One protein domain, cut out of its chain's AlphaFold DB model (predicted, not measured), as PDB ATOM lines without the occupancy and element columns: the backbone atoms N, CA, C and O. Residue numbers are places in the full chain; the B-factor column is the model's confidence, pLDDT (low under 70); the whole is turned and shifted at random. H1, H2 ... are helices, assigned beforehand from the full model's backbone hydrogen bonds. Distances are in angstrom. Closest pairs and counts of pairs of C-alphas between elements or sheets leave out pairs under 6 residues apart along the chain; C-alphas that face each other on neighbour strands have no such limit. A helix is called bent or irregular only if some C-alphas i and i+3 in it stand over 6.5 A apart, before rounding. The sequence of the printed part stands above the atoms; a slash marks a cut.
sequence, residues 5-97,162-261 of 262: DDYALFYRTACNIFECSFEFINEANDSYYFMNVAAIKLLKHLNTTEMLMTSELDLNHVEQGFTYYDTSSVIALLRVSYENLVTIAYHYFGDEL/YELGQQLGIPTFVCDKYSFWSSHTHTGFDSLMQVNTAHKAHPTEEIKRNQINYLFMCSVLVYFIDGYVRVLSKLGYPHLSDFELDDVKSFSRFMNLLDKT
ATOM      1  N   ASP A   5      81.993 147.069 118.763       94.62
ATOM      2  CA  ASP A   5      83.351 147.615 118.682       94.62
ATOM      3  C   ASP A   5      84.048 147.571 120.049       94.62
ATOM      4  O   ASP A   5      85.213 147.182 120.135       94.62
ATOM      5  N   ASP A   6      83.312 147.873 121.127       95.69
ATOM      6  CA  ASP A   6      83.806 147.738 122.503       95.69
ATOM      7  C   ASP A   6      84.137 146.273 122.824       95.69
ATOM      8  O   ASP A   6      85.191 145.965 123.380       95.69
ATOM      9  N   TYR A   7      83.253 145.346 122.435       96.56
ATOM     10  CA  TYR A   7      83.501 143.918 122.607       96.56
ATOM     11  C   TYR A   7      84.745 143.466 121.841       96.56
ATOM     12  O   TYR A   7      85.599 142.799 122.420       96.56
ATOM     13  N   ALA A   8      84.872 143.847 120.569       97.06
ATOM     14  CA  ALA A   8      86.005 143.470 119.731       97.06
ATOM     15  C   ALA A   8      87.331 143.985 120.307       97.06
ATOM     16  O   ALA A   8      88.331 143.263 120.282       97.06
ATOM     17  N   LEU A   9      87.329 145.203 120.863       97.75
ATOM     18  CA  LEU A   9      88.465 145.771 121.581       97.75
ATOM     19  C   LEU A   9      88.836 144.912 122.797       97.75
ATOM     20  O   LEU A   9      89.943 144.379 122.846       97.75
ATOM     21  N   PHE A  10      87.918 144.718 123.750       98.44
ATOM     22  CA  PHE A  10      88.232 143.977 124.979       98.44
ATOM     23  C   PHE A  10      88.540 142.504 124.727       98.44
ATOM     24  O   PHE A  10      89.391 141.932 125.408       98.44
ATOM     25  N   TYR A  11      87.886 141.882 123.747       98.38
ATOM     26  CA  TYR A  11      88.153 140.499 123.372       98.38
ATOM     27  C   TYR A  11      89.578 140.351 122.840       98.38
ATOM     28  O   TYR A  11      90.323 139.491 123.305       98.38
ATOM     29  N   ARG A  12      89.994 141.246 121.935       98.12
ATOM     30  CA  ARG A  12      91.365 141.275 121.415       98.12
ATOM     31  C   ARG A  12      92.380 141.515 122.526       98.12
ATOM     32  O   ARG A  12      93.381 140.812 122.577       98.12
ATOM     33  N   THR A  13      92.116 142.454 123.432       98.25
ATOM     34  CA  THR A  13      92.993 142.703 124.585       98.25
ATOM     35  C   THR A  13      93.130 141.456 125.460       98.25
ATOM     36  O   THR A  13      94.246 141.085 125.820       98.25
ATOM     37  N   ALA A  14      92.027 140.761 125.756       98.19
ATOM     38  CA  ALA A  14      92.057 139.527 126.538       98.19
ATOM     39  C   ALA A  14      92.839 138.402 125.835       98.19
ATOM     40  O   ALA A  14      93.647 137.735 126.482       98.19
ATOM     41  N   CYS A  15      92.636 138.217 124.526       98.06
ATOM     42  CA  CYS A  15      93.389 137.257 123.718       98.06
ATOM     43  C   CYS A  15      94.881 137.586 123.693       98.06
ATOM     44  O   CYS A  15      95.681 136.710 123.998       98.06
ATOM     45  N   ASN A  16      95.254 138.840 123.424       97.38
ATOM     46  CA  ASN A  16      96.654 139.263 123.384       97.38
ATOM     47  C   ASN A  16      97.357 138.998 124.722       97.38
ATOM     48  O   ASN A  16      98.436 138.415 124.751       97.38
ATOM     49  N   ILE A  17      96.731 139.373 125.843       97.62
ATOM     50  CA  ILE A  17      97.292 139.125 127.178       97.62
ATOM     51  C   ILE A  17      97.465 137.625 127.416       97.62
ATOM     52  O   ILE A  17      98.527 137.198 127.867       97.62
ATOM     53  N   PHE A  18      96.442 136.824 127.107       97.06
ATOM     54  CA  PHE A  18      96.493 135.374 127.264       97.06
ATOM     55  C   PHE A  18      97.606 134.751 126.407       97.06
ATOM     56  O   PHE A  18      98.470 134.057 126.934       97.06
ATOM     57  N   GLU A  19      97.634 135.033 125.106       96.19
ATOM     58  CA  GLU A  19      98.584 134.451 124.150       96.19
ATOM     59  C   GLU A  19     100.037 134.826 124.459       96.19
ATOM     60  O   GLU A  19     100.918 133.976 124.361       96.19
ATOM     61  N   CYS A  20     100.297 136.056 124.908       96.12
ATOM     62  CA  CYS A  20     101.648 136.495 125.259       96.12
ATOM     63  C   CYS A  20     102.184 135.898 126.570       96.12
ATOM     64  O   CYS A  20     103.379 136.021 126.849       96.12
ATOM     65  N   SER A  21     101.330 135.312 127.415       95.88
ATOM     66  CA  SER A  21     101.709 134.992 128.799       95.88
ATOM     67  C   SER A  21     101.303 133.605 129.301       95.88
ATOM     68  O   SER A  21     101.761 133.195 130.370       95.88
ATOM     69  N   PHE A  22     100.499 132.840 128.553       94.56
ATOM     70  CA  PHE A  22     100.045 131.525 129.013       94.56
ATOM     71  C   PHE A  22     101.208 130.536 129.207       94.56
ATOM     72  O   PHE A  22     101.186 129.771 130.171       94.56
ATOM     73  N   GLU A  23     102.227 130.566 128.336       94.38
ATOM     74  CA  GLU A  23     103.429 129.727 128.465       94.38
ATOM     75  C   GLU A  23     104.176 130.056 129.756       94.38
ATOM     76  O   GLU A  23     104.433 129.163 130.562       94.38
ATOM     77  N   PHE A  24     104.391 131.348 130.019       95.44
ATOM     78  CA  PHE A  24     105.008 131.816 131.256       95.44
ATOM     79  C   PHE A  24     104.255 131.326 132.500       95.44
ATOM     80  O   PHE A  24     104.877 130.842 133.440       95.44
ATOM     81  N   ILE A  25     102.919 131.409 132.519       93.69
ATOM     82  CA  ILE A  25     102.118 130.909 133.651       93.69
ATOM     83  C   ILE A  25     102.328 129.405 133.859       93.69
ATOM     84  O   ILE A  25     102.485 128.964 135.000       93.69
ATOM     85  N   ASN A  26     102.333 128.626 132.773       91.06
ATOM     86  CA  ASN A  26     102.512 127.176 132.841       91.06
ATOM     87  C   ASN A  26     103.896 126.795 133.386       91.06
ATOM     88  O   ASN A  26     104.009 125.816 134.121       91.06
ATOM     89  N   GLU A  27     104.930 127.561 133.038       91.25
ATOM     90  CA  GLU A  27     106.303 127.354 133.509       91.25
ATOM     91  C   GLU A  27     106.511 127.837 134.949       91.25
ATOM     92  O   GLU A  27     107.225 127.199 135.722       91.25
ATOM     93  N   ALA A  28     105.876 128.950 135.330       89.19
ATOM     94  CA  ALA A  28     106.057 129.568 136.637       89.19
ATOM     95  C   ALA A  28     105.409 128.758 137.769       89.19
ATOM     96  O   ALA A  28     105.977 128.658 138.860       89.19
ATOM     97  N   ASN A  29     104.206 128.213 137.551       86.44
ATOM     98  CA  ASN A  29     103.490 127.450 138.571       86.44
ATOM     99  C   ASN A  29     102.424 126.528 137.954       86.44
ATOM    100  O   ASN A  29     101.374 126.978 137.491       86.44
ATOM    101  N   ASP A  30     102.662 125.218 138.047       86.25
ATOM    102  CA  ASP A  30     101.788 124.151 137.542       86.25
ATOM    103  C   ASP A  30     100.335 124.246 138.031       86.25
ATOM    104  O   ASP A  30      99.392 123.884 137.326       86.25
ATOM    105  N   SER A  31     100.137 124.806 139.222       87.56
ATOM    106  CA  SER A  31      98.836 124.925 139.860       87.56
ATOM    107  C   SER A  31      97.947 125.950 139.144       87.56
ATOM    108  O   SER A  31      96.732 125.918 139.316       87.56
ATOM    109  N   TYR A  32      98.516 126.813 138.294       90.94
ATOM    110  CA  TYR A  32      97.783 127.754 137.442       90.94
ATOM    111  C   TYR A  32      97.496 127.214 136.035       90.94
ATOM    112  O   TYR A  32      96.731 127.838 135.302       90.94
ATOM    113  N   TYR A  33      98.009 126.040 135.652       90.31
ATOM    114  CA  TYR A  33      97.726 125.450 134.335       90.31
ATOM    115  C   TYR A  33      96.217 125.356 134.063       90.31
ATOM    116  O   TYR A  33      95.722 125.702 132.987       90.31
ATOM    117  N   PHE A  34      95.447 124.948 135.073       90.44
ATOM    118  CA  PHE A  34      93.999 124.836 134.936       90.44
ATOM    119  C   PHE A  34      93.313 126.203 134.743       90.44
ATOM    120  O   PHE A  34      92.292 126.271 134.055       90.44
ATOM    121  N   MET A  35      93.881 127.298 135.262       95.38
ATOM    122  CA  MET A  35      93.411 128.656 134.968       95.38
ATOM    123  C   MET A  35      93.484 128.947 133.464       95.38
ATOM    124  O   MET A  35      92.514 129.450 132.902       95.38
ATOM    125  N   ASN A  36      94.582 128.573 132.797       94.88
ATOM    126  CA  ASN A  36      94.744 128.767 131.354       94.88
ATOM    127  C   ASN A  36      93.735 127.944 130.546       94.88
ATOM    128  O   ASN A  36      93.114 128.455 129.614       94.88
ATOM    129  N   VAL A  37      93.486 126.694 130.943       93.94
ATOM    130  CA  VAL A  37      92.442 125.861 130.318       93.94
ATOM    131  C   VAL A  37      91.053 126.498 130.477       93.94
ATOM    132  O   VAL A  37      90.268 126.538 129.524       93.94
ATOM    133  N   ALA A  38      90.744 127.023 131.664       95.06
ATOM    134  CA  ALA A  38      89.483 127.709 131.930       95.06
ATOM    135  C   ALA A  38      89.360 129.028 131.144       95.06
ATOM    136  O   ALA A  38      88.281 129.316 130.616       95.06
ATOM    137  N   ALA A  39      90.455 129.780 130.995       97.38
ATOM    138  CA  ALA A  39      90.529 131.003 130.199       97.38
ATOM    139  C   ALA A  39      90.236 130.739 128.715       97.38
ATOM    140  O   ALA A  39      89.368 131.399 128.146       97.38
ATOM    141  N   ILE A  40      90.843 129.706 128.112       96.75
ATOM    142  CA  ILE A  40      90.530 129.286 126.731       96.75
ATOM    143  C   ILE A  40      89.030 129.032 126.581       96.75
ATOM    144  O   ILE A  40      88.407 129.455 125.608       96.75
ATOM    145  N   LYS A  41      88.430 128.332 127.548       96.19
ATOM    146  CA  LYS A  41      87.000 128.025 127.515       96.19
ATOM    147  C   LYS A  41      86.138 129.284 127.633       96.19
ATOM    148  O   LYS A  41      85.140 129.383 126.927       96.19
ATOM    149  N   LEU A  42      86.522 130.238 128.483       98.12
ATOM    150  CA  LEU A  42      85.830 131.520 128.634       98.12
ATOM    151  C   LEU A  42      85.860 132.308 127.319       98.12
ATOM    152  O   LEU A  42      84.806 132.681 126.811       98.12
ATOM    153  N   LEU A  43      87.050 132.486 126.737       98.25
ATOM    154  CA  LEU A  43      87.236 133.217 125.481       98.25
ATOM    155  C   LEU A  43      86.512 132.539 124.312       98.25
ATOM    156  O   LEU A  43      85.910 133.217 123.483       98.25
ATOM    157  N   LYS A  44      86.498 131.201 124.256       97.19
ATOM    158  CA  LYS A  44      85.722 130.464 123.248       97.19
ATOM    159  C   LYS A  44      84.223 130.680 123.404       97.19
ATOM    160  O   LYS A  44      83.566 130.955 122.409       97.19
ATOM    161  N   HIS A  45      83.683 130.582 124.620       96.94
ATOM    162  CA  HIS A  45      82.252 130.804 124.839       96.94
ATOM    163  C   HIS A  45      81.836 132.216 124.439       96.94
ATOM    164  O   HIS A  45      80.862 132.350 123.711       96.94
ATOM    165  N   LEU A  46      82.597 133.240 124.834       97.31
ATOM    166  CA  LEU A  46      82.302 134.627 124.473       97.31
ATOM    167  C   LEU A  46      82.352 134.860 122.960       97.31
ATOM    168  O   LEU A  46      81.508 135.581 122.436       97.31
ATOM    169  N   ASN A  47      83.302 134.247 122.253       96.69
ATOM    170  CA  ASN A  47      83.380 134.337 120.792       96.69
ATOM    171  C   ASN A  47      82.222 133.608 120.105       96.69
ATOM    172  O   ASN A  47      81.613 134.130 119.182       96.69
ATOM    173  N   THR A  48      81.869 132.409 120.578       95.44
ATOM    174  CA  THR A  48      80.693 131.690 120.068       95.44
ATOM    175  C   THR A  48      79.405 132.463 120.347       95.44
ATOM    176  O   THR A  48      78.513 132.473 119.505       95.44
ATOM    177  N   THR A  49      79.300 133.130 121.497       93.75
ATOM    178  CA  THR A  49      78.170 134.003 121.812       93.75
ATOM    179  C   THR A  49      78.055 135.147 120.811       93.75
ATOM    180  O   THR A  49      76.968 135.343 120.276       93.75
ATOM    181  N   GLU A  50      79.144 135.868 120.527       93.75
ATOM    182  CA  GLU A  50      79.129 136.959 119.545       93.75
ATOM    183  C   GLU A  50      78.732 136.454 118.153       93.75
ATOM    184  O   GLU A  50      77.792 136.986 117.564       93.75
ATOM    185  N   MET A  51      79.330 135.349 117.700       91.62
ATOM    186  CA  MET A  51      79.005 134.735 116.414       91.62
ATOM    187  C   MET A  51      77.512 134.392 116.303       91.62
ATOM    188  O   MET A  51      76.896 134.652 115.273       91.62
ATOM    189  N   LEU A  52      76.901 133.824 117.349       88.44
ATOM    190  CA  LEU A  52      75.472 133.476 117.350       88.44
ATOM    191  C   LEU A  52      74.551 134.699 117.454       88.44
ATOM    192  O   LEU A  52      73.416 134.652 116.987       88.44
ATOM    193  N   MET A  53      75.020 135.789 118.065       86.56
ATOM    194  CA  MET A  53      74.283 137.051 118.129       86.56
ATOM    195  C   MET A  53      74.260 137.794 116.788       86.56
ATOM    196  O   MET A  53      73.370 138.622 116.592       86.56
ATOM    197  N   THR A  54      75.228 137.546 115.901       82.81
ATOM    198  CA  THR A  54      75.371 138.260 114.621       82.81
ATOM    199  C   THR A  54      75.061 137.399 113.397       82.81
ATOM    200  O   THR A  54      74.771 137.947 112.336       82.81
ATOM    201  N   SER A  55      75.070 136.069 113.528       82.44
ATOM    202  CA  SER A  55      74.774 135.150 112.424       82.44
ATOM    203  C   SER A  55      73.275 134.888 112.290       82.44
ATOM    204  O   SER A  55      72.652 134.331 113.194       82.44
ATOM    205  N   GLU A  56      72.716 135.220 111.129       79.25
ATOM    206  CA  GLU A  56      71.369 134.797 110.740       79.25
ATOM    207  C   GLU A  56      71.380 133.310 110.362       79.25
ATOM    208  O   GLU A  56      72.178 132.869 109.532       79.25
ATOM    209  N   LEU A  57      70.495 132.529 110.982       78.75
ATOM    210  CA  LEU A  57      70.286 131.122 110.659       78.75
ATOM    211  C   LEU A  57      69.106 130.995 109.698       78.75
ATOM    212  O   LEU A  57      68.023 131.505 109.983       78.75
ATOM    213  N   ASP A  58      69.316 130.287 108.589       73.88
ATOM    214  CA  ASP A  58      68.319 130.078 107.537       73.88
ATOM    215  C   ASP A  58      67.818 128.623 107.524       73.88
ATOM    216  O   ASP A  58      68.591 127.676 107.343       73.88
ATOM    217  N   LEU A  59      66.510 128.435 107.724       71.06
ATOM    218  CA  LEU A  59      65.848 127.129 107.706       71.06
ATOM    219  C   LEU A  59      65.250 126.825 106.325       71.06
ATOM    220  O   LEU A  59      64.037 126.821 106.130       71.06
ATOM    221  N   ASN A  60      66.116 126.445 105.385       66.69
ATOM    222  CA  ASN A  60      65.743 126.089 104.006       66.69
ATOM    223  C   ASN A  60      65.062 124.714 103.838       66.69
ATOM    224  O   ASN A  60      64.802 124.276 102.718       66.69
ATOM    225  N   HIS A  61      64.806 123.987 104.927       64.19
ATOM    226  CA  HIS A  61      64.292 122.608 104.891       64.19
ATOM    227  C   HIS A  61      62.769 122.515 105.079       64.19
ATOM    228  O   HIS A  61      62.221 121.413 105.075       64.19
ATOM    229  N   VAL A  62      62.092 123.651 105.270       64.00
ATOM    230  CA  VAL A  62      60.641 123.752 105.480       64.00
ATOM    231  C   VAL A  62      60.037 124.534 104.312       64.00
ATOM    232  O   VAL A  62      60.618 125.529 103.875       64.00
ATOM    233  N   GLU A  63      58.887 124.095 103.781       52.06
ATOM    234  CA  GLU A  63      58.123 124.885 102.803       52.06
ATOM    235  C   GLU A  63      57.836 126.261 103.427       52.06
ATOM    236  O   GLU A  63      57.086 126.334 104.394       52.06
ATOM    237  N   GLN A  64      58.434 127.333 102.880       63.41
ATOM    238  CA  GLN A  64      58.419 128.725 103.391       63.41
ATOM    239  C   GLN A  64      59.470 129.082 104.464       63.41
ATOM    240  O   GLN A  64      59.165 129.871 105.352       63.41
ATOM    241  N   GLY A  65      60.689 128.534 104.383       66.25
ATOM    242  CA  GLY A  65      61.819 128.848 105.275       66.25
ATOM    243  C   GLY A  65      61.900 130.297 105.795       66.25
ATOM    244  O   GLY A  65      61.538 131.253 105.110       66.25
ATOM    245  N   PHE A  66      62.370 130.451 107.033       71.25
ATOM    246  CA  PHE A  66      62.468 131.734 107.736       71.25
ATOM    247  C   PHE A  66      63.845 131.894 108.388       71.25
ATOM    248  O   PHE A  66      64.524 130.902 108.678       71.25
ATOM    249  N   THR A  67      64.235 133.143 108.647       75.06
ATOM    250  CA  THR A  67      65.488 133.488 109.325       75.06
ATOM    251  C   THR A  67      65.273 133.748 110.812       75.06
ATOM    252  O   THR A  67      64.248 134.297 111.222       75.06
ATOM    253  N   TYR A  68      66.238 133.363 111.648       77.81
ATOM    254  CA  TYR A  68      66.231 133.677 113.081       77.81
ATOM    255  C   TYR A  68      67.651 133.750 113.666       77.81
ATOM    256  O   TYR A  68      68.599 133.239 113.073       77.81
ATOM    257  N   TYR A  69      67.794 134.374 114.840       78.69
ATOM    258  CA  TYR A  69      69.015 134.334 115.658       78.69
ATOM    259  C   TYR A  69      68.836 133.310 116.781       78.69
ATOM    260  O   TYR A  69      67.757 133.241 117.356       78.69
ATOM    261  N   ASP A  70      69.853 132.540 117.172       80.19
ATOM    262  CA  ASP A  70      69.710 131.576 118.279       80.19
ATOM    263  C   ASP A  70      69.932 132.230 119.657       80.19
ATOM    264  O   ASP A  70      70.924 131.991 120.355       80.19
ATOM    265  N   THR A  71      68.980 133.072 120.067       80.00
ATOM    266  CA  THR A  71      69.027 133.788 121.354       80.00
ATOM    267  C   THR A  71      69.014 132.813 122.532       80.00
ATOM    268  O   THR A  71      69.604 133.089 123.579       80.00
ATOM    269  N   SER A  72      68.385 131.646 122.372       80.19
ATOM    270  CA  SER A  72      68.345 130.619 123.413       80.19
ATOM    271  C   SER A  72      69.735 130.045 123.725       80.19
ATOM    272  O   SER A  72      70.126 129.970 124.896       80.19
ATOM    273  N   SER A  73      70.531 129.738 122.694       85.94
ATOM    274  CA  SER A  73      71.925 129.315 122.853       85.94
ATOM    275  C   SER A  73      72.820 130.454 123.337       85.94
ATOM    276  O   SER A  73      73.692 130.226 124.178       85.94
ATOM    277  N   VAL A  74      72.577 131.690 122.885       88.56
ATOM    278  CA  VAL A  74      73.270 132.892 123.384       88.56
ATOM    279  C   VAL A  74      73.110 133.020 124.901       88.56
ATOM    280  O   VAL A  74      74.111 133.112 125.609       88.56
ATOM    281  N   ILE A  75      71.884 132.934 125.429       87.31
ATOM    282  CA  ILE A  75      71.611 133.001 126.875       87.31
ATOM    283  C   ILE A  75      72.326 131.874 127.632       87.31
ATOM    284  O   ILE A  75      72.937 132.114 128.680       87.31
ATOM    285  N   ALA A  76      72.294 130.648 127.101       88.38
ATOM    286  CA  ALA A  76      72.977 129.515 127.717       88.38
ATOM    287  C   ALA A  76      74.497 129.744 127.805       88.38
ATOM    288  O   ALA A  76      75.095 129.508 128.857       88.38
ATOM    289  N   LEU A  77      75.119 130.250 126.738       92.38
ATOM    290  CA  LEU A  77      76.552 130.548 126.707       92.38
ATOM    291  C   LEU A  77      76.929 131.732 127.602       92.38
ATOM    292  O   LEU A  77      77.964 131.673 128.267       92.38
ATOM    293  N   LEU A  78      76.096 132.772 127.683       93.19
ATOM    294  CA  LEU A  78      76.306 133.904 128.590       93.19
ATOM    295  C   LEU A  78      76.295 133.449 130.057       93.19
ATOM    296  O   LEU A  78      77.190 133.808 130.826       93.19
ATOM    297  N   ARG A  79      75.349 132.572 130.430       93.00
ATOM    298  CA  ARG A  79      75.300 131.961 131.768       93.00
ATOM    299  C   ARG A  79      76.564 131.158 132.066       93.00
ATOM    300  O   ARG A  79      77.186 131.348 133.106       93.00
ATOM    301  N   VAL A  80      76.972 130.282 131.150       93.50
ATOM    302  CA  VAL A  80      78.171 129.454 131.354       93.50
ATOM    303  C   VAL A  80      79.448 130.308 131.359       93.50
ATOM    304  O   VAL A  80      80.401 129.976 132.061       93.50
ATOM    305  N   SER A  81      79.482 131.424 130.630       96.44
ATOM    306  CA  SER A  81      80.594 132.384 130.674       96.44
ATOM    307  C   SER A  81      80.720 133.034 132.054       96.44
ATOM    308  O   SER A  81      81.827 133.103 132.582       96.44
ATOM    309  N   TYR A  82      79.599 133.416 132.682       97.12
ATOM    310  CA  TYR A  82      79.590 133.877 134.076       97.12
ATOM    311  C   TYR A  82      80.114 132.811 135.043       97.12
ATOM    312  O   TYR A  82      81.005 133.079 135.844       97.12
ATOM    313  N   GLU A  83      79.577 131.590 134.966       96.19
ATOM    314  CA  GLU A  83      79.978 130.488 135.848       96.19
ATOM    315  C   GLU A  83      81.477 130.189 135.720       96.19
ATOM    316  O   GLU A  83      82.164 129.956 136.718       96.19
ATOM    317  N   ASN A  84      82.006 130.242 134.494       96.88
ATOM    318  CA  ASN A  84      83.428 130.068 134.237       96.88
ATOM    319  C   ASN A  84      84.253 131.230 134.818       96.88
ATOM    320  O   ASN A  84      85.237 130.980 135.511       96.88
ATOM    321  N   LEU A  85      83.818 132.483 134.631       98.12
ATOM    322  CA  LEU A  85      84.465 133.657 135.230       98.12
ATOM    323  C   LEU A  85      84.526 133.553 136.759       98.12
ATOM    324  O   LEU A  85      85.593 133.731 137.338       98.12
ATOM    325  N   VAL A  86      83.405 133.227 137.413       97.81
ATOM    326  CA  VAL A  86      83.337 133.044 138.872       97.81
ATOM    327  C   VAL A  86      84.271 131.927 139.321       97.81
ATOM    328  O   VAL A  86      84.967 132.080 140.318       97.81
ATOM    329  N   THR A  87      84.318 130.815 138.586       96.94
ATOM    330  CA  THR A  87      85.219 129.697 138.896       96.94
ATOM    331  C   THR A  87      86.682 130.140 138.834       96.94
ATOM    332  O   THR A  87      87.434 129.898 139.779       96.94
ATOM    333  N   ILE A  88      87.081 130.828 137.759       97.62
ATOM    334  CA  ILE A  88      88.439 131.365 137.603       97.62
ATOM    335  C   ILE A  88      88.754 132.335 138.743       97.62
ATOM    336  O   ILE A  88      89.751 132.174 139.442       97.62
ATOM    337  N   ALA A  89      87.881 133.314 138.967       97.75
ATOM    338  CA  ALA A  89      88.092 134.354 139.957       97.75
ATOM    339  C   ALA A  89      88.184 133.789 141.375       97.75
ATOM    340  O   ALA A  89      89.108 134.134 142.111       97.75
ATOM    341  N   TYR A  90      87.277 132.874 141.726       96.88
ATOM    342  CA  TYR A  90      87.275 132.218 143.023       96.88
ATOM    343  C   TYR A  90      88.599 131.524 143.273       96.88
ATOM    344  O   TYR A  90      89.207 131.771 144.310       96.88
ATOM    345  N   HIS A  91      89.059 130.698 142.331       96.50
ATOM    346  CA  HIS A  91      90.244 129.876 142.529       96.50
ATOM    347  C   HIS A  91      91.562 130.643 142.396       96.50
ATOM    348  O   HIS A  91      92.471 130.345 143.164       96.50
ATOM    349  N   TYR A  92      91.659 131.633 141.501       96.62
ATOM    350  CA  TYR A  92      92.954 132.173 141.063       96.62
ATOM    351  C   TYR A  92      93.158 133.675 141.269       96.62
ATOM    352  O   TYR A  92      94.305 134.112 141.298       96.62
ATOM    353  N   PHE A  93      92.100 134.484 141.402       96.31
ATOM    354  CA  PHE A  93      92.264 135.946 141.486       96.31
ATOM    355  C   PHE A  93      92.504 136.462 142.913       96.31
ATOM    356  O   PHE A  93      92.925 137.609 143.073       96.31
ATOM    357  N   GLY A  94      92.298 135.620 143.932       91.12
ATOM    358  CA  GLY A  94      92.636 135.924 145.328       91.12
ATOM    359  C   GLY A  94      94.137 136.127 145.555       91.12
ATOM    360  O   GLY A  94      94.954 135.805 144.691       91.12
ATOM    361  N   ASP A  95      94.510 136.703 146.699       87.25
ATOM    362  CA  ASP A  95      95.902 137.048 147.034       87.25
ATOM    363  C   ASP A  95      96.838 135.844 147.005       87.25
ATOM    364  O   ASP A  95      97.880 135.903 146.352       87.25
ATOM    365  N   GLU A  96      96.402 134.739 147.606       88.31
ATOM    366  CA  GLU A  96      97.114 133.468 147.608       88.31
ATOM    367  C   GLU A  96      96.270 132.351 146.986       88.31
ATOM    368  O   GLU A  96      95.038 132.323 147.089       88.31
ATOM    369  N   LEU A  97      96.956 131.404 146.345       90.88
ATOM    370  CA  LEU A  97      96.328 130.211 145.800       90.88
ATOM    371  C   LEU A  97      96.056 129.196 146.917       90.88
ATOM    372  O   LEU A  97      96.970 128.541 147.416       90.88
ATOM    373  N   TYR A 162      75.371 133.901 142.357       94.81
ATOM    374  CA  TYR A 162      75.171 135.339 142.538       94.81
ATOM    375  C   TYR A 162      75.968 135.862 143.741       94.81
ATOM    376  O   TYR A 162      76.798 136.754 143.603       94.81
ATOM    377  N   GLU A 163      75.758 135.247 144.909       96.56
ATOM    378  CA  GLU A 163      76.411 135.627 146.164       96.56
ATOM    379  C   GLU A 163      77.936 135.506 146.067       96.56
ATOM    380  O   GLU A 163      78.657 136.403 146.493       96.56
ATOM    381  N   LEU A 164      78.430 134.434 145.444       96.94
ATOM    382  CA  LEU A 164      79.858 134.241 145.233       96.94
ATOM    383  C   LEU A 164      80.442 135.307 144.301       96.94
ATOM    384  O   LEU A 164      81.523 135.816 144.571       96.94
ATOM    385  N   GLY A 165      79.739 135.673 143.225       97.06
ATOM    386  CA  GLY A 165      80.190 136.741 142.329       97.06
ATOM    387  C   GLY A 165      80.310 138.089 143.040       97.06
ATOM    388  O   GLY A 165      81.335 138.754 142.907       97.06
ATOM    389  N   GLN A 166      79.322 138.435 143.869       96.00
ATOM    390  CA  GLN A 166      79.349 139.634 144.713       96.00
ATOM    391  C   GLN A 166      80.535 139.622 145.688       96.00
ATOM    392  O   GLN A 166      81.268 140.603 145.780       96.00
ATOM    393  N   GLN A 167      80.778 138.496 146.369       96.69
ATOM    394  CA  GLN A 167      81.920 138.335 147.283       96.69
ATOM    395  C   GLN A 167      83.274 138.473 146.575       96.69
ATOM    396  O   GLN A 167      84.245 138.914 147.186       96.69
ATOM    397  N   LEU A 168      83.345 138.104 145.293       96.62
ATOM    398  CA  LEU A 168      84.546 138.245 144.473       96.62
ATOM    399  C   LEU A 168      84.729 139.664 143.921       96.62
ATOM    400  O   LEU A 168      85.800 139.964 143.412       96.62
ATOM    401  N   GLY A 169      83.729 140.541 144.042       95.56
ATOM    402  CA  GLY A 169      83.769 141.897 143.492       95.56
ATOM    403  C   GLY A 169      83.450 141.965 141.997       95.56
ATOM    404  O   GLY A 169      83.831 142.930 141.338       95.56
ATOM    405  N   ILE A 170      82.777 140.949 141.442       96.75
ATOM    406  CA  ILE A 170      82.220 141.025 140.085       96.75
ATOM    407  C   ILE A 170      81.111 142.089 140.080       96.75
ATOM    408  O   ILE A 170      80.306 142.091 141.017       96.75
ATOM    409  N   PRO A 171      81.024 142.954 139.047       95.25
ATOM    410  CA  PRO A 171      80.020 144.009 139.009       95.25
ATOM    411  C   PRO A 171      78.594 143.492 139.225       95.25
ATOM    412  O   PRO A 171      78.197 142.478 138.637       95.25
ATOM    413  N   THR A 172      77.808 144.204 140.029       94.31
ATOM    414  CA  THR A 172      76.432 143.832 140.397       94.31
ATOM    415  C   THR A 172      75.555 143.638 139.178       94.31
ATOM    416  O   THR A 172      74.879 142.615 139.077       94.31
ATOM    417  N   PHE A 173      75.675 144.520 138.184       93.44
ATOM    418  CA  PHE A 173      75.006 144.345 136.897       93.44
ATOM    419  C   PHE A 173      75.228 142.947 136.285       93.44
ATOM    420  O   PHE A 173      74.293 142.324 135.784       93.44
ATOM    421  N   VAL A 174      76.461 142.429 136.320       94.56
ATOM    422  CA  VAL A 174      76.814 141.122 135.740       94.56
ATOM    423  C   VAL A 174      76.165 139.994 136.544       94.56
ATOM    424  O   VAL A 174      75.575 139.081 135.959       94.56
ATOM    425  N   CYS A 175      76.228 140.072 137.875       95.38
ATOM    426  CA  CYS A 175      75.574 139.122 138.772       95.38
ATOM    427  C   CYS A 175      74.048 139.096 138.555       95.38
ATOM    428  O   CYS A 175      73.458 138.019 138.443       95.38
ATOM    429  N   ASP A 176      73.414 140.261 138.415       92.94
ATOM    430  CA  ASP A 176      71.977 140.388 138.162       92.94
ATOM    431  C   ASP A 176      71.566 139.778 136.824       92.94
ATOM    432  O   ASP A 176      70.553 139.078 136.740       92.94
ATOM    433  N   LYS A 177      72.358 139.988 135.763       90.88
ATOM    434  CA  LYS A 177      72.086 139.369 134.457       90.88
ATOM    435  C   LYS A 177      72.205 137.856 134.502       90.88
ATOM    436  O   LYS A 177      71.340 137.181 133.943       90.88
ATOM    437  N   TYR A 178      73.185 137.317 135.227       90.19
ATOM    438  CA  TYR A 178      73.245 135.881 135.480       90.19
ATOM    439  C   TYR A 178      71.968 135.377 136.176       90.19
ATOM    440  O   TYR A 178      71.398 134.376 135.737       90.19
ATOM    441  N   SER A 179      71.494 136.061 137.223       85.50
ATOM    442  CA  SER A 179      70.264 135.685 137.938       85.50
ATOM    443  C   SER A 179      69.036 135.739 137.030       85.50
ATOM    444  O   SER A 179      68.250 134.791 137.009       85.50
ATOM    445  N   PHE A 180      68.914 136.797 136.225       84.56
ATOM    446  CA  PHE A 180      67.853 136.946 135.233       84.56
ATOM    447  C   PHE A 180      67.873 135.798 134.220       84.56
ATOM    448  O   PHE A 180      66.871 135.121 134.039       84.56
ATOM    449  N   TRP A 181      69.004 135.496 133.586       83.19
ATOM    450  CA  TRP A 181      69.076 134.381 132.633       83.19
ATOM    451  C   TRP A 181      68.890 133.016 133.288       83.19
ATOM    452  O   TRP A 181      68.327 132.106 132.688       83.19
ATOM    453  N   SER A 182      69.307 132.867 134.542       77.62
ATOM    454  CA  SER A 182      69.100 131.635 135.297       77.62
ATOM    455  C   SER A 182      67.640 131.411 135.681       77.62
ATOM    456  O   SER A 182      67.260 130.261 135.859       77.62
ATOM    457  N   SER A 183      66.804 132.452 135.766       69.69
ATOM    458  CA  SER A 183      65.355 132.277 135.938       69.69
ATOM    459  C   SER A 183      64.646 131.848 134.647       69.69
ATOM    460  O   SER A 183      63.509 131.391 134.702       69.69
ATOM    461  N   HIS A 184      65.319 131.925 133.492       62.97
ATOM    462  CA  HIS A 184      64.838 131.414 132.202       62.97
ATOM    463  C   HIS A 184      65.185 129.920 132.040       62.97
ATOM    464  O   HIS A 184      65.713 129.464 131.028       62.97
ATOM    465  N   THR A 185      64.905 129.113 133.071       53.41
ATOM    466  CA  THR A 185      65.200 127.665 133.138       53.41
ATOM    467  C   THR A 185      64.458 126.803 132.112       53.41
ATOM    468  O   THR A 185      64.695 125.597 132.046       53.41
ATOM    469  N   HIS A 186      63.603 127.397 131.281       55.03
ATOM    470  CA  HIS A 186      62.959 126.733 130.157       55.03
ATOM    471  C   HIS A 186      63.560 127.210 128.836       55.03
ATOM    472  O   HIS A 186      62.828 127.664 127.963       55.03
ATOM    473  N   THR A 187      64.873 127.047 128.650       61.25
ATOM    474  CA  THR A 187      65.524 127.347 127.362       61.25
ATOM    475  C   THR A 187      64.805 126.675 126.188       61.25
ATOM    476  O   THR A 187      64.746 127.251 125.114       61.25
ATOM    477  N   GLY A 188      64.170 125.514 126.402       61.41
ATOM    478  CA  GLY A 188      63.309 124.864 125.409       61.41
ATOM    479  C   GLY A 188      61.978 125.579 125.118       61.41
ATOM    480  O   GLY A 188      61.546 125.592 123.971       61.41
ATOM    481  N   PHE A 189      61.327 126.192 126.113       69.25
ATOM    482  CA  PHE A 189      60.099 126.971 125.894       69.25
ATOM    483  C   PHE A 189      60.407 128.349 125.302       69.25
ATOM    484  O   PHE A 189      59.736 128.766 124.365       69.25
ATOM    485  N   ASP A 190      61.450 129.022 125.787       68.06
ATOM    486  CA  ASP A 190      61.894 130.301 125.224       68.06
ATOM    487  C   ASP A 190      62.383 130.126 123.780       68.06
ATOM    488  O   ASP A 190      62.015 130.916 122.914       68.06
ATOM    489  N   SER A 191      63.117 129.043 123.492       71.06
ATOM    490  CA  SER A 191      63.488 128.650 122.125       71.06
ATOM    491  C   SER A 191      62.250 128.408 121.252       71.06
ATOM    492  O   SER A 191      62.153 128.949 120.153       71.06
ATOM    493  N   LEU A 192      61.241 127.688 121.759       75.31
ATOM    494  CA  LEU A 192      59.982 127.476 121.037       75.31
ATOM    495  C   LEU A 192      59.253 128.797 120.736       75.31
ATOM    496  O   LEU A 192      58.770 129.004 119.622       75.31
ATOM    497  N   MET A 193      59.171 129.696 121.718       76.38
ATOM    498  CA  MET A 193      58.527 131.002 121.564       76.38
ATOM    499  C   MET A 193      59.280 131.901 120.586       76.38
ATOM    500  O   MET A 193      58.646 132.616 119.803       76.38
ATOM    501  N   GLN A 194      60.610 131.832 120.593       74.50
ATOM    502  CA  GLN A 194      61.461 132.521 119.637       74.50
ATOM    503  C   GLN A 194      61.197 132.032 118.209       74.50
ATOM    504  O   GLN A 194      60.878 132.838 117.338       74.50
ATOM    505  N   VAL A 195      61.228 130.716 117.981       74.75
ATOM    506  CA  VAL A 195      60.939 130.111 116.670       74.75
ATOM    507  C   VAL A 195      59.535 130.485 116.181       74.75
ATOM    508  O   VAL A 195      59.358 130.892 115.035       74.75
ATOM    509  N   ASN A 196      58.530 130.434 117.060       76.69
ATOM    510  CA  ASN A 196      57.162 130.850 116.734       76.69
ATOM    511  C   ASN A 196      57.057 132.347 116.378       76.69
ATOM    512  O   ASN A 196      56.186 132.721 115.592       76.69
ATOM    513  N   THR A 197      57.911 133.200 116.949       76.06
ATOM    514  CA  THR A 197      57.956 134.637 116.637       76.06
ATOM    515  C   THR A 197      58.664 134.890 115.309       76.06
ATOM    516  O   THR A 197      58.123 135.611 114.476       76.06
ATOM    517  N   ALA A 198      59.803 134.239 115.065       74.00
ATOM    518  CA  ALA A 198      60.558 134.345 113.814       74.00
ATOM    519  C   ALA A 198      59.763 133.846 112.593       74.00
ATOM    520  O   ALA A 198      59.867 134.398 111.504       74.00
ATOM    521  N   HIS A 199      58.874 132.869 112.788       72.81
ATOM    522  CA  HIS A 199      57.922 132.434 111.762       72.81
ATOM    523  C   HIS A 199      56.867 133.510 111.408       72.81
ATOM    524  O   HIS A 199      56.165 133.401 110.404       72.81
ATOM    525  N   LYS A 200      56.675 134.531 112.252       72.88
ATOM    526  CA  LYS A 200      55.608 135.541 112.114       72.88
ATOM    527  C   LYS A 200      56.129 136.954 111.851       72.88
ATOM    528  O   LYS A 200      55.376 137.771 111.328       72.88
ATOM    529  N   ALA A 201      57.371 137.251 112.223       66.19
ATOM    530  CA  ALA A 201      57.982 138.572 112.137       66.19
ATOM    531  C   ALA A 201      59.479 138.466 111.810       66.19
ATOM    532  O   ALA A 201      60.133 137.489 112.167       66.19
ATOM    533  N   HIS A 202      60.026 139.489 111.146       67.62
ATOM    534  CA  HIS A 202      61.441 139.524 110.767       67.62
ATOM    535  C   HIS A 202      62.350 139.613 112.016       67.62
ATOM    536  O   HIS A 202      62.067 140.418 112.911       67.62
ATOM    537  N   PRO A 203      63.477 138.876 112.079       65.31
ATOM    538  CA  PRO A 203      64.335 138.778 113.272       65.31
ATOM    539  C   PRO A 203      65.024 140.086 113.714       65.31
ATOM    540  O   PRO A 203      65.616 140.159 114.790       65.31
ATOM    541  N   THR A 204      64.903 141.164 112.938       62.38
ATOM    542  CA  THR A 204      65.452 142.497 113.250       62.38
ATOM    543  C   THR A 204      64.921 143.120 114.544       62.38
ATOM    544  O   THR A 204      65.588 143.982 115.116       62.38
ATOM    545  N   GLU A 205      63.753 142.698 115.041       61.34
ATOM    546  CA  GLU A 205      63.237 143.161 116.339       61.34
ATOM    547  C   GLU A 205      64.059 142.629 117.530       61.34
ATOM    548  O   GLU A 205      64.110 143.272 118.583       61.34
ATOM    549  N   GLU A 206      64.785 141.519 117.358       62.09
ATOM    550  CA  GLU A 206      65.615 140.918 118.407       62.09
ATOM    551  C   GLU A 206      67.005 141.567 118.527       62.09
ATOM    552  O   GLU A 206      67.603 141.548 119.602       62.09
ATOM    553  N   ILE A 207      67.483 142.263 117.487       63.84
ATOM    554  CA  ILE A 207      68.816 142.899 117.450       63.84
ATOM    555  C   ILE A 207      68.997 143.932 118.572       63.84
ATOM    556  O   ILE A 207      70.079 144.062 119.145       63.84
ATOM    557  N   LYS A 208      67.935 144.648 118.969       64.19
ATOM    558  CA  LYS A 208      68.016 145.607 120.089       64.19
ATOM    559  C   LYS A 208      68.292 144.921 121.430       64.19
ATOM    560  O   LYS A 208      68.920 145.526 122.296       64.19
ATOM    561  N   ARG A 209      67.877 143.659 121.605       66.12
ATOM    562  CA  ARG A 209      68.167 142.888 122.823       66.12
ATOM    563  C   ARG A 209      69.655 142.564 122.947       66.12
ATOM    564  O   ARG A 209      70.142 142.474 124.065       66.12
ATOM    565  N   ASN A 210      70.403 142.497 121.845       72.12
ATOM    566  CA  ASN A 210      71.834 142.181 121.869       72.12
ATOM    567  C   ASN A 210      72.705 143.261 122.530       72.12
ATOM    568  O   ASN A 210      73.799 142.957 123.001       72.12
ATOM    569  N   GLN A 211      72.219 144.498 122.661       79.62
ATOM    570  CA  GLN A 211      72.968 145.574 123.323       79.62
ATOM    571  C   GLN A 211      73.272 145.259 124.795       79.62
ATOM    572  O   GLN A 211      74.376 145.519 125.273       79.62
ATOM    573  N   ILE A 212      72.324 144.645 125.515       85.44
ATOM    574  CA  ILE A 212      72.550 144.261 126.916       85.44
ATOM    575  C   ILE A 212      73.586 143.139 127.033       85.44
ATOM    576  O   ILE A 212      74.341 143.092 128.005       85.44
ATOM    577  N   ASN A 213      73.647 142.272 126.020       90.19
ATOM    578  CA  ASN A 213      74.594 141.168 125.958       90.19
ATOM    579  C   ASN A 213      76.011 141.700 125.718       90.19
ATOM    580  O   ASN A 213      76.932 141.238 126.380       90.19
ATOM    581  N   TYR A 214      76.192 142.722 124.870       93.69
ATOM    582  CA  TYR A 214      77.496 143.375 124.704       93.69
ATOM    583  C   TYR A 214      77.994 144.022 125.997       93.69
ATOM    584  O   TYR A 214      79.139 143.789 126.379       93.69
ATOM    585  N   LEU A 215      77.137 144.754 126.719       94.38
ATOM    586  CA  LEU A 215      77.500 145.312 128.028       94.38
ATOM    587  C   LEU A 215      77.941 144.213 129.008       94.38
ATOM    588  O   LEU A 215      78.964 144.355 129.678       94.38
ATOM    589  N   PHE A 216      77.213 143.096 129.056       95.31
ATOM    590  CA  PHE A 216      77.583 141.952 129.883       95.31
ATOM    591  C   PHE A 216      78.923 141.329 129.464       95.31
ATOM    592  O   PHE A 216      79.800 141.159 130.307       95.31
ATOM    593  N   MET A 217      79.107 141.015 128.177       97.06
ATOM    594  CA  MET A 217      80.328 140.378 127.673       97.06
ATOM    595  C   MET A 217      81.558 141.264 127.894       97.06
ATOM    596  O   MET A 217      82.583 140.767 128.353       97.06
ATOM    597  N   CYS A 218      81.445 142.574 127.652       97.69
ATOM    598  CA  CYS A 218      82.515 143.535 127.932       97.69
ATOM    599  C   CYS A 218      82.855 143.576 129.426       97.69
ATOM    600  O   CYS A 218      84.024 143.552 129.793       97.69
ATOM    601  N   SER A 219      81.844 143.559 130.298       97.19
ATOM    602  CA  SER A 219      82.052 143.538 131.753       97.19
ATOM    603  C   SER A 219      82.766 142.267 132.219       97.19
ATOM    604  O   SER A 219      83.669 142.335 133.050       97.19
ATOM    605  N   VAL A 220      82.397 141.109 131.657       98.00
ATOM    606  CA  VAL A 220      83.068 139.824 131.907       98.00
ATOM    607  C   VAL A 220      84.526 139.868 131.446       98.00
ATOM    608  O   VAL A 220      85.407 139.459 132.201       98.00
ATOM    609  N   LEU A 221      84.789 140.379 130.238       98.56
ATOM    610  CA  LEU A 221      86.141 140.494 129.682       98.56
ATOM    611  C   LEU A 221      87.018 141.432 130.506       98.56
ATOM    612  O   LEU A 221      88.125 141.053 130.867       98.56
ATOM    613  N   VAL A 222      86.521 142.618 130.854       98.19
ATOM    614  CA  VAL A 222      87.264 143.604 131.652       98.19
ATOM    615  C   VAL A 222      87.608 143.046 133.030       98.19
ATOM    616  O   VAL A 222      88.765 143.109 133.444       98.19
ATOM    617  N   TYR A 223      86.648 142.412 133.708       98.38
ATOM    618  CA  TYR A 223      86.908 141.776 134.998       98.38
ATOM    619  C   TYR A 223      87.923 140.624 134.885       98.38
ATOM    620  O   TYR A 223      88.798 140.467 135.742       98.38
ATOM    621  N   PHE A 224      87.829 139.821 133.819       98.56
ATOM    622  CA  PHE A 224      88.796 138.765 133.524       98.56
ATOM    623  C   PHE A 224      90.201 139.328 133.285       98.56
ATOM    624  O   PHE A 224      91.141 138.842 133.909       98.56
ATOM    625  N   ILE A 225      90.341 140.357 132.442       98.50
ATOM    626  CA  ILE A 225      91.619 141.010 132.130       98.50
ATOM    627  C   ILE A 225      92.270 141.528 133.414       98.50
ATOM    628  O   ILE A 225      93.413 141.174 133.698       98.50
ATOM    629  N   ASP A 226      91.533 142.292 134.226       97.19
ATOM    630  CA  ASP A 226      92.043 142.842 135.487       97.19
ATOM    631  C   ASP A 226      92.542 141.732 136.426       97.19
ATOM    632  O   ASP A 226      93.609 141.831 137.035       97.19
ATOM    633  N   GLY A 227      91.782 140.642 136.554       97.38
ATOM    634  CA  GLY A 227      92.180 139.495 137.367       97.38
ATOM    635  C   GLY A 227      93.391 138.741 136.822       97.38
ATOM    636  O   GLY A 227      94.306 138.428 137.585       97.38
ATOM    637  N   TYR A 228      93.433 138.495 135.516       97.75
ATOM    638  CA  TYR A 228      94.510 137.758 134.863       97.75
ATOM    639  C   TYR A 228      95.833 138.536 134.914       97.75
ATOM    640  O   TYR A 228      96.864 137.984 135.288       97.75
ATOM    641  N   VAL A 229      95.795 139.851 134.670       97.31
ATOM    642  CA  VAL A 229      96.954 140.748 134.822       97.31
ATOM    643  C   VAL A 229      97.457 140.772 136.268       97.31
ATOM    644  O   VAL A 229      98.666 140.741 136.498       97.31
ATOM    645  N   ARG A 230      96.564 140.762 137.269       96.44
ATOM    646  CA  ARG A 230      96.975 140.641 138.680       96.44
ATOM    647  C   ARG A 230      97.695 139.325 138.961       96.44
ATOM    648  O   ARG A 230      98.667 139.331 139.712       96.44
ATOM    649  N   VAL A 231      97.256 138.214 138.368       96.56
ATOM    650  CA  VAL A 231      97.962 136.927 138.485       96.56
ATOM    651  C   VAL A 231      99.350 137.008 137.848       96.56
ATOM    652  O   VAL A 231     100.327 136.641 138.492       96.56
ATOM    653  N   LEU A 232      99.465 137.567 136.642       96.62
ATOM    654  CA  LEU A 232     100.758 137.782 135.984       96.62
ATOM    655  C   LEU A 232     101.700 138.653 136.824       96.62
ATOM    656  O   LEU A 232     102.878 138.330 136.965       96.62
ATOM    657  N   SER A 233     101.178 139.711 137.446       95.75
ATOM    658  CA  SER A 233     101.933 140.546 138.382       95.75
ATOM    659  C   SER A 233     102.432 139.773 139.595       95.75
ATOM    660  O   SER A 233     103.587 139.953 139.975       95.75
ATOM    661  N   LYS A 234     101.604 138.905 140.186       94.38
ATOM    662  CA  LYS A 234     101.997 138.056 141.324       94.38
ATOM    663  C   LYS A 234     103.084 137.053 140.946       94.38
ATOM    664  O   LYS A 234     103.975 136.791 141.745       94.38
ATOM    665  N   LEU A 235     103.016 136.517 139.730       94.25
ATOM    666  CA  LEU A 235     103.998 135.571 139.201       94.25
ATOM    667  C   LEU A 235     105.273 136.252 138.674       94.25
ATOM    668  O   LEU A 235     106.223 135.559 138.332       94.25
ATOM    669  N   GLY A 236     105.321 137.589 138.630       95.12
ATOM    670  CA  GLY A 236     106.501 138.340 138.197       95.12
ATOM    671  C   GLY A 236     106.697 138.381 136.681       95.12
ATOM    672  O   GLY A 236     107.835 138.385 136.218       95.12
ATOM    673  N   TYR A 237     105.610 138.403 135.900       96.69
ATOM    674  CA  TYR A 237     105.692 138.515 134.443       96.69
ATOM    675  C   TYR A 237     106.413 139.816 134.025       96.69
ATOM    676  O   TYR A 237     105.989 140.902 134.434       96.69
ATOM    677  N   PRO A 238     107.486 139.749 133.213       94.12
ATOM    678  CA  PRO A 238     108.352 140.904 132.957       94.12
ATOM    679  C   PRO A 238     107.750 141.955 132.011       94.12
ATOM    680  O   PRO A 238     108.154 143.113 132.068       94.12
ATOM    681  N   HIS A 239     106.776 141.583 131.175       94.19
ATOM    682  CA  HIS A 239     106.235 142.423 130.094       94.19
ATOM    683  C   HIS A 239     104.866 143.041 130.421       94.19
ATOM    684  O   HIS A 239     104.076 143.352 129.536       94.19
ATOM    685  N   LEU A 240     104.548 143.228 131.707       92.62
ATOM    686  CA  LEU A 240     103.254 143.787 132.127       92.62
ATOM    687  C   LEU A 240     103.004 145.209 131.619       92.62
ATOM    688  O   LEU A 240     101.853 145.577 131.394       92.62
ATOM    689  N   SER A 241     104.063 146.007 131.466       92.00
ATOM    690  CA  SER A 241     103.983 147.380 130.955       92.00
ATOM    691  C   SER A 241     103.565 147.463 129.492       92.00
ATOM    692  O   SER A 241     103.149 148.530 129.052       92.00
ATOM    693  N   ASP A 242     103.687 146.360 128.755       92.50
ATOM    694  CA  ASP A 242     103.466 146.326 127.312       92.50
ATOM    695  C   ASP A 242     101.968 146.178 126.988       92.50
ATOM    696  O   ASP A 242     101.546 146.363 125.847       92.50
ATOM    697  N   PHE A 243     101.138 145.876 127.994       94.00
ATOM    698  CA  PHE A 243      99.692 145.776 127.843       94.00
ATOM    699  C   PHE A 243      99.009 147.149 127.929       94.00
ATOM    700  O   PHE A 243      99.048 147.834 128.955       94.00
ATOM    701  N   GLU A 244      98.295 147.519 126.866       92.75
ATOM    702  CA  GLU A 244      97.438 148.705 126.823       92.75
ATOM    703  C   GLU A 244      96.141 148.460 127.618       92.75
ATOM    704  O   GLU A 244      95.224 147.771 127.170       92.75
ATOM    705  N   LEU A 245      96.067 149.007 128.837       96.12
ATOM    706  CA  LEU A 245      94.967 148.761 129.788       96.12
ATOM    707  C   LEU A 245      94.097 149.995 130.072       96.12
ATOM    708  O   LEU A 245      93.283 149.977 130.997       96.12
ATOM    709  N   ASP A 246      94.262 151.091 129.335       96.44
ATOM    710  CA  ASP A 246      93.565 152.345 129.642       96.44
ATOM    711  C   ASP A 246      92.054 152.252 129.413       96.44
ATOM    712  O   ASP A 246      91.278 152.665 130.284       96.44
ATOM    713  N   ASP A 247      91.629 151.610 128.324       95.50
ATOM    714  CA  ASP A 247      90.213 151.345 128.056       95.50
ATOM    715  C   ASP A 247      89.614 150.375 129.079       95.50
ATOM    716  O   ASP A 247      88.501 150.592 129.558       95.50
ATOM    717  N   VAL A 248      90.380 149.363 129.504       96.75
ATOM    718  CA  VAL A 248      89.980 148.412 130.559       96.75
ATOM    719  C   VAL A 248      89.726 149.159 131.874       96.75
ATOM    720  O   VAL A 248      88.656 149.040 132.472       96.75
ATOM    721  N   LYS A 249      90.658 150.029 132.287       96.06
ATOM    722  CA  LYS A 249      90.518 150.872 133.489       96.06
ATOM    723  C   LYS A 249      89.370 151.873 133.368       96.06
ATOM    724  O   LYS A 249      88.741 152.220 134.370       96.06
ATOM    725  N   SER A 250      89.138 152.423 132.178       96.50
ATOM    726  CA  SER A 250      88.027 153.341 131.911       96.50
ATOM    727  C   SER A 250      86.683 152.625 132.059       96.50
ATOM    728  O   SER A 250      85.814 153.075 132.808       96.50
ATOM    729  N   PHE A 251      86.551 151.448 131.447       96.69
ATOM    730  CA  PHE A 251      85.342 150.635 131.506       96.69
ATOM    731  C   PHE A 251      85.066 150.096 132.912       96.69
ATOM    732  O   PHE A 251      83.934 150.152 133.387       96.69
ATOM    733  N   SER A 252      86.100 149.652 133.631       94.81
ATOM    734  CA  SER A 252      85.992 149.228 135.032       94.81
ATOM    735  C   SER A 252      85.449 150.360 135.921       94.81
ATOM    736  O   SER A 252      84.531 150.162 136.720       94.81
ATOM    737  N   ARG A 253      85.918 151.603 135.725       94.81
ATOM    738  CA  ARG A 253      85.357 152.793 136.398       94.81
ATOM    739  C   ARG A 253      83.898 153.047 136.020       94.81
ATOM    740  O   ARG A 253      83.106 153.367 136.903       94.81
ATOM    741  N   PHE A 254      83.546 152.899 134.745       94.81
ATOM    742  CA  PHE A 254      82.163 153.008 134.282       94.81
ATOM    743  C   PHE A 254      81.248 151.974 134.961       94.81
ATOM    744  O   PHE A 254      80.207 152.354 135.491       94.81
ATOM    745  N   MET A 255      81.659 150.705 135.042       94.19
ATOM    746  CA  MET A 255      80.881 149.653 135.711       94.19
ATOM    747  C   MET A 255      80.711 149.914 137.209       94.19
ATOM    748  O   MET A 255      79.604 149.805 137.727       94.19
ATOM    749  N   ASN A 256      81.765 150.373 137.886       90.38
ATOM    750  CA  ASN A 256      81.687 150.767 139.296       90.38
ATOM    751  C   ASN A 256      80.727 151.942 139.548       90.38
ATOM    752  O   ASN A 256      80.191 152.081 140.646       90.38
ATOM    753  N   LEU A 257      80.549 152.838 138.571       91.31
ATOM    754  CA  LEU A 257      79.557 153.910 138.652       91.31
ATOM    755  C   LEU A 257      78.147 153.378 138.393       91.31
ATOM    756  O   LEU A 257      77.231 153.755 139.119       91.31
ATOM    757  N   LEU A 258      77.985 152.491 137.409       88.81
ATOM    758  CA  LEU A 258      76.707 151.851 137.099       88.81
ATOM    759  C   LEU A 258      76.166 151.070 138.305       88.81
ATOM    760  O   LEU A 258      75.009 151.251 138.674       88.81
ATOM    761  N   ASP A 259      77.012 150.295 138.980       85.81
ATOM    762  CA  ASP A 259      76.632 149.520 140.169       85.81
ATOM    763  C   ASP A 259      76.197 150.388 141.357       85.81
ATOM    764  O   ASP A 259      75.482 149.917 142.230       85.81
ATOM    765  N   LYS A 260      76.601 151.664 141.415       85.12
ATOM    766  CA  LYS A 260      76.121 152.602 142.447       85.12
ATOM    767  C   LYS A 260      74.742 153.179 142.138       85.12
ATOM    768  O   LYS A 260      74.172 153.864 142.985       85.12
ATOM    769  N   THR A 261      74.260 152.995 140.911       83.50
ATOM    770  CA  THR A 261      72.985 153.548 140.431       83.50
ATOM    771  C   THR A 261      71.867 152.514 140.335       83.50
ATOM    772  O   THR A 261      70.714 152.910 140.160       83.50
TER     773      THR A 261
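AT A GLANCE: This is residues 5 to 97 and 162 to 261 of the 262 residues of an uncharacterized protein of Vibrio cholerae (UniProt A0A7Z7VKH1). Four long helices, H1, H2, H3 and H7, lie side by side in an elongated bundle, with H8 crossing H7 on the outside and the short hairpin of H4 and H5 packed on H3. At one end, H6 packs on the first turns of H3, and the long loop of residues 55 to 70 reaches away from the bundle. The 193 printed residues include eight named helices, H1 to H8 in order, and no named strand: the class is all helix. The whole is compact, with a radius of gyration of the C-alphas of 18.4 A, and spans 61 by 35 by 28 A.

HOW THE PARTS SIT: H7, residues 207 to 235, touches H1, residues 5 to 28, at a shallow tilt of 27 degrees, the same way; their closest C-alphas, Tyr 7 and Cys 218, are 5.4 A apart. H7 also touches the hub H3, residues 71 to 93, at 18 degrees, closest at Phe 93 and Gly 227, 5.4 A. H2, residues 30 to 54, forms helical hairpins with H1, closest at Asn 26 and Tyr 33, 5.3 A, and with H3, closest at Thr 49 and Val 74, 5.3 A. H8, residues 246 to 258, touches residues 219 to 226 of H7 at a steep tilt of 61 degrees, closest at Val 222 and Val 248, 5.6 A. H5, residues 172 to 183, touches H3 at a steep tilt of 49 degrees, closest at Arg 79 and Tyr 178, 5.8 A. H4, residues 162 to 168, forms a helical hairpin with H5, closest at Tyr 162 and Cys 175, 5.4 A. H6, residues 187 to 198, touches residues 71 to 76 of H3, closest at Ser 72 and Ser 191, 5.4 A, and is apart from H7. Every O i to N i+4 pair is within hydrogen-bond range in H3, H4, H5, H6 and H8; the counts are 18 of 20 in H1, 19 of 21 in H2 and 22 of 25 in H7.

IN THESE COORDINATES: H7 is 42.0 A long from C-alpha 207 at (68.816, 142.899, 117.450) to C-alpha 235 at (103.998, 135.571, 139.201). H2 measures 37.7 A, H1 34.1 A and H3 30.8 A. H1 begins at C-alpha 5 at (83.351, 147.615, 118.682), has a kink of 43 degrees near residue 21 and is irregular, with C-alphas 20 and 23 7.7 A apart; H2 is only just irregular, with C-alphas 31 and 34 6.9 A apart. H8 ends at C-alpha 258 at (76.707, 151.851, 137.099).

THE WHOLE: The C-alphas of Glu 63 and Gly 236 are the two farthest apart, 61.4 A. Residues 98 to 161 are not printed, and C-alphas 97 and 162 are 22.0 A apart across the cut. The link from H2 to H3 is long, 16 residues. The mean pLDDT of the printed part is 88.2, with residues 60 to 65, 183 to 190 and 201 to 209 under 70.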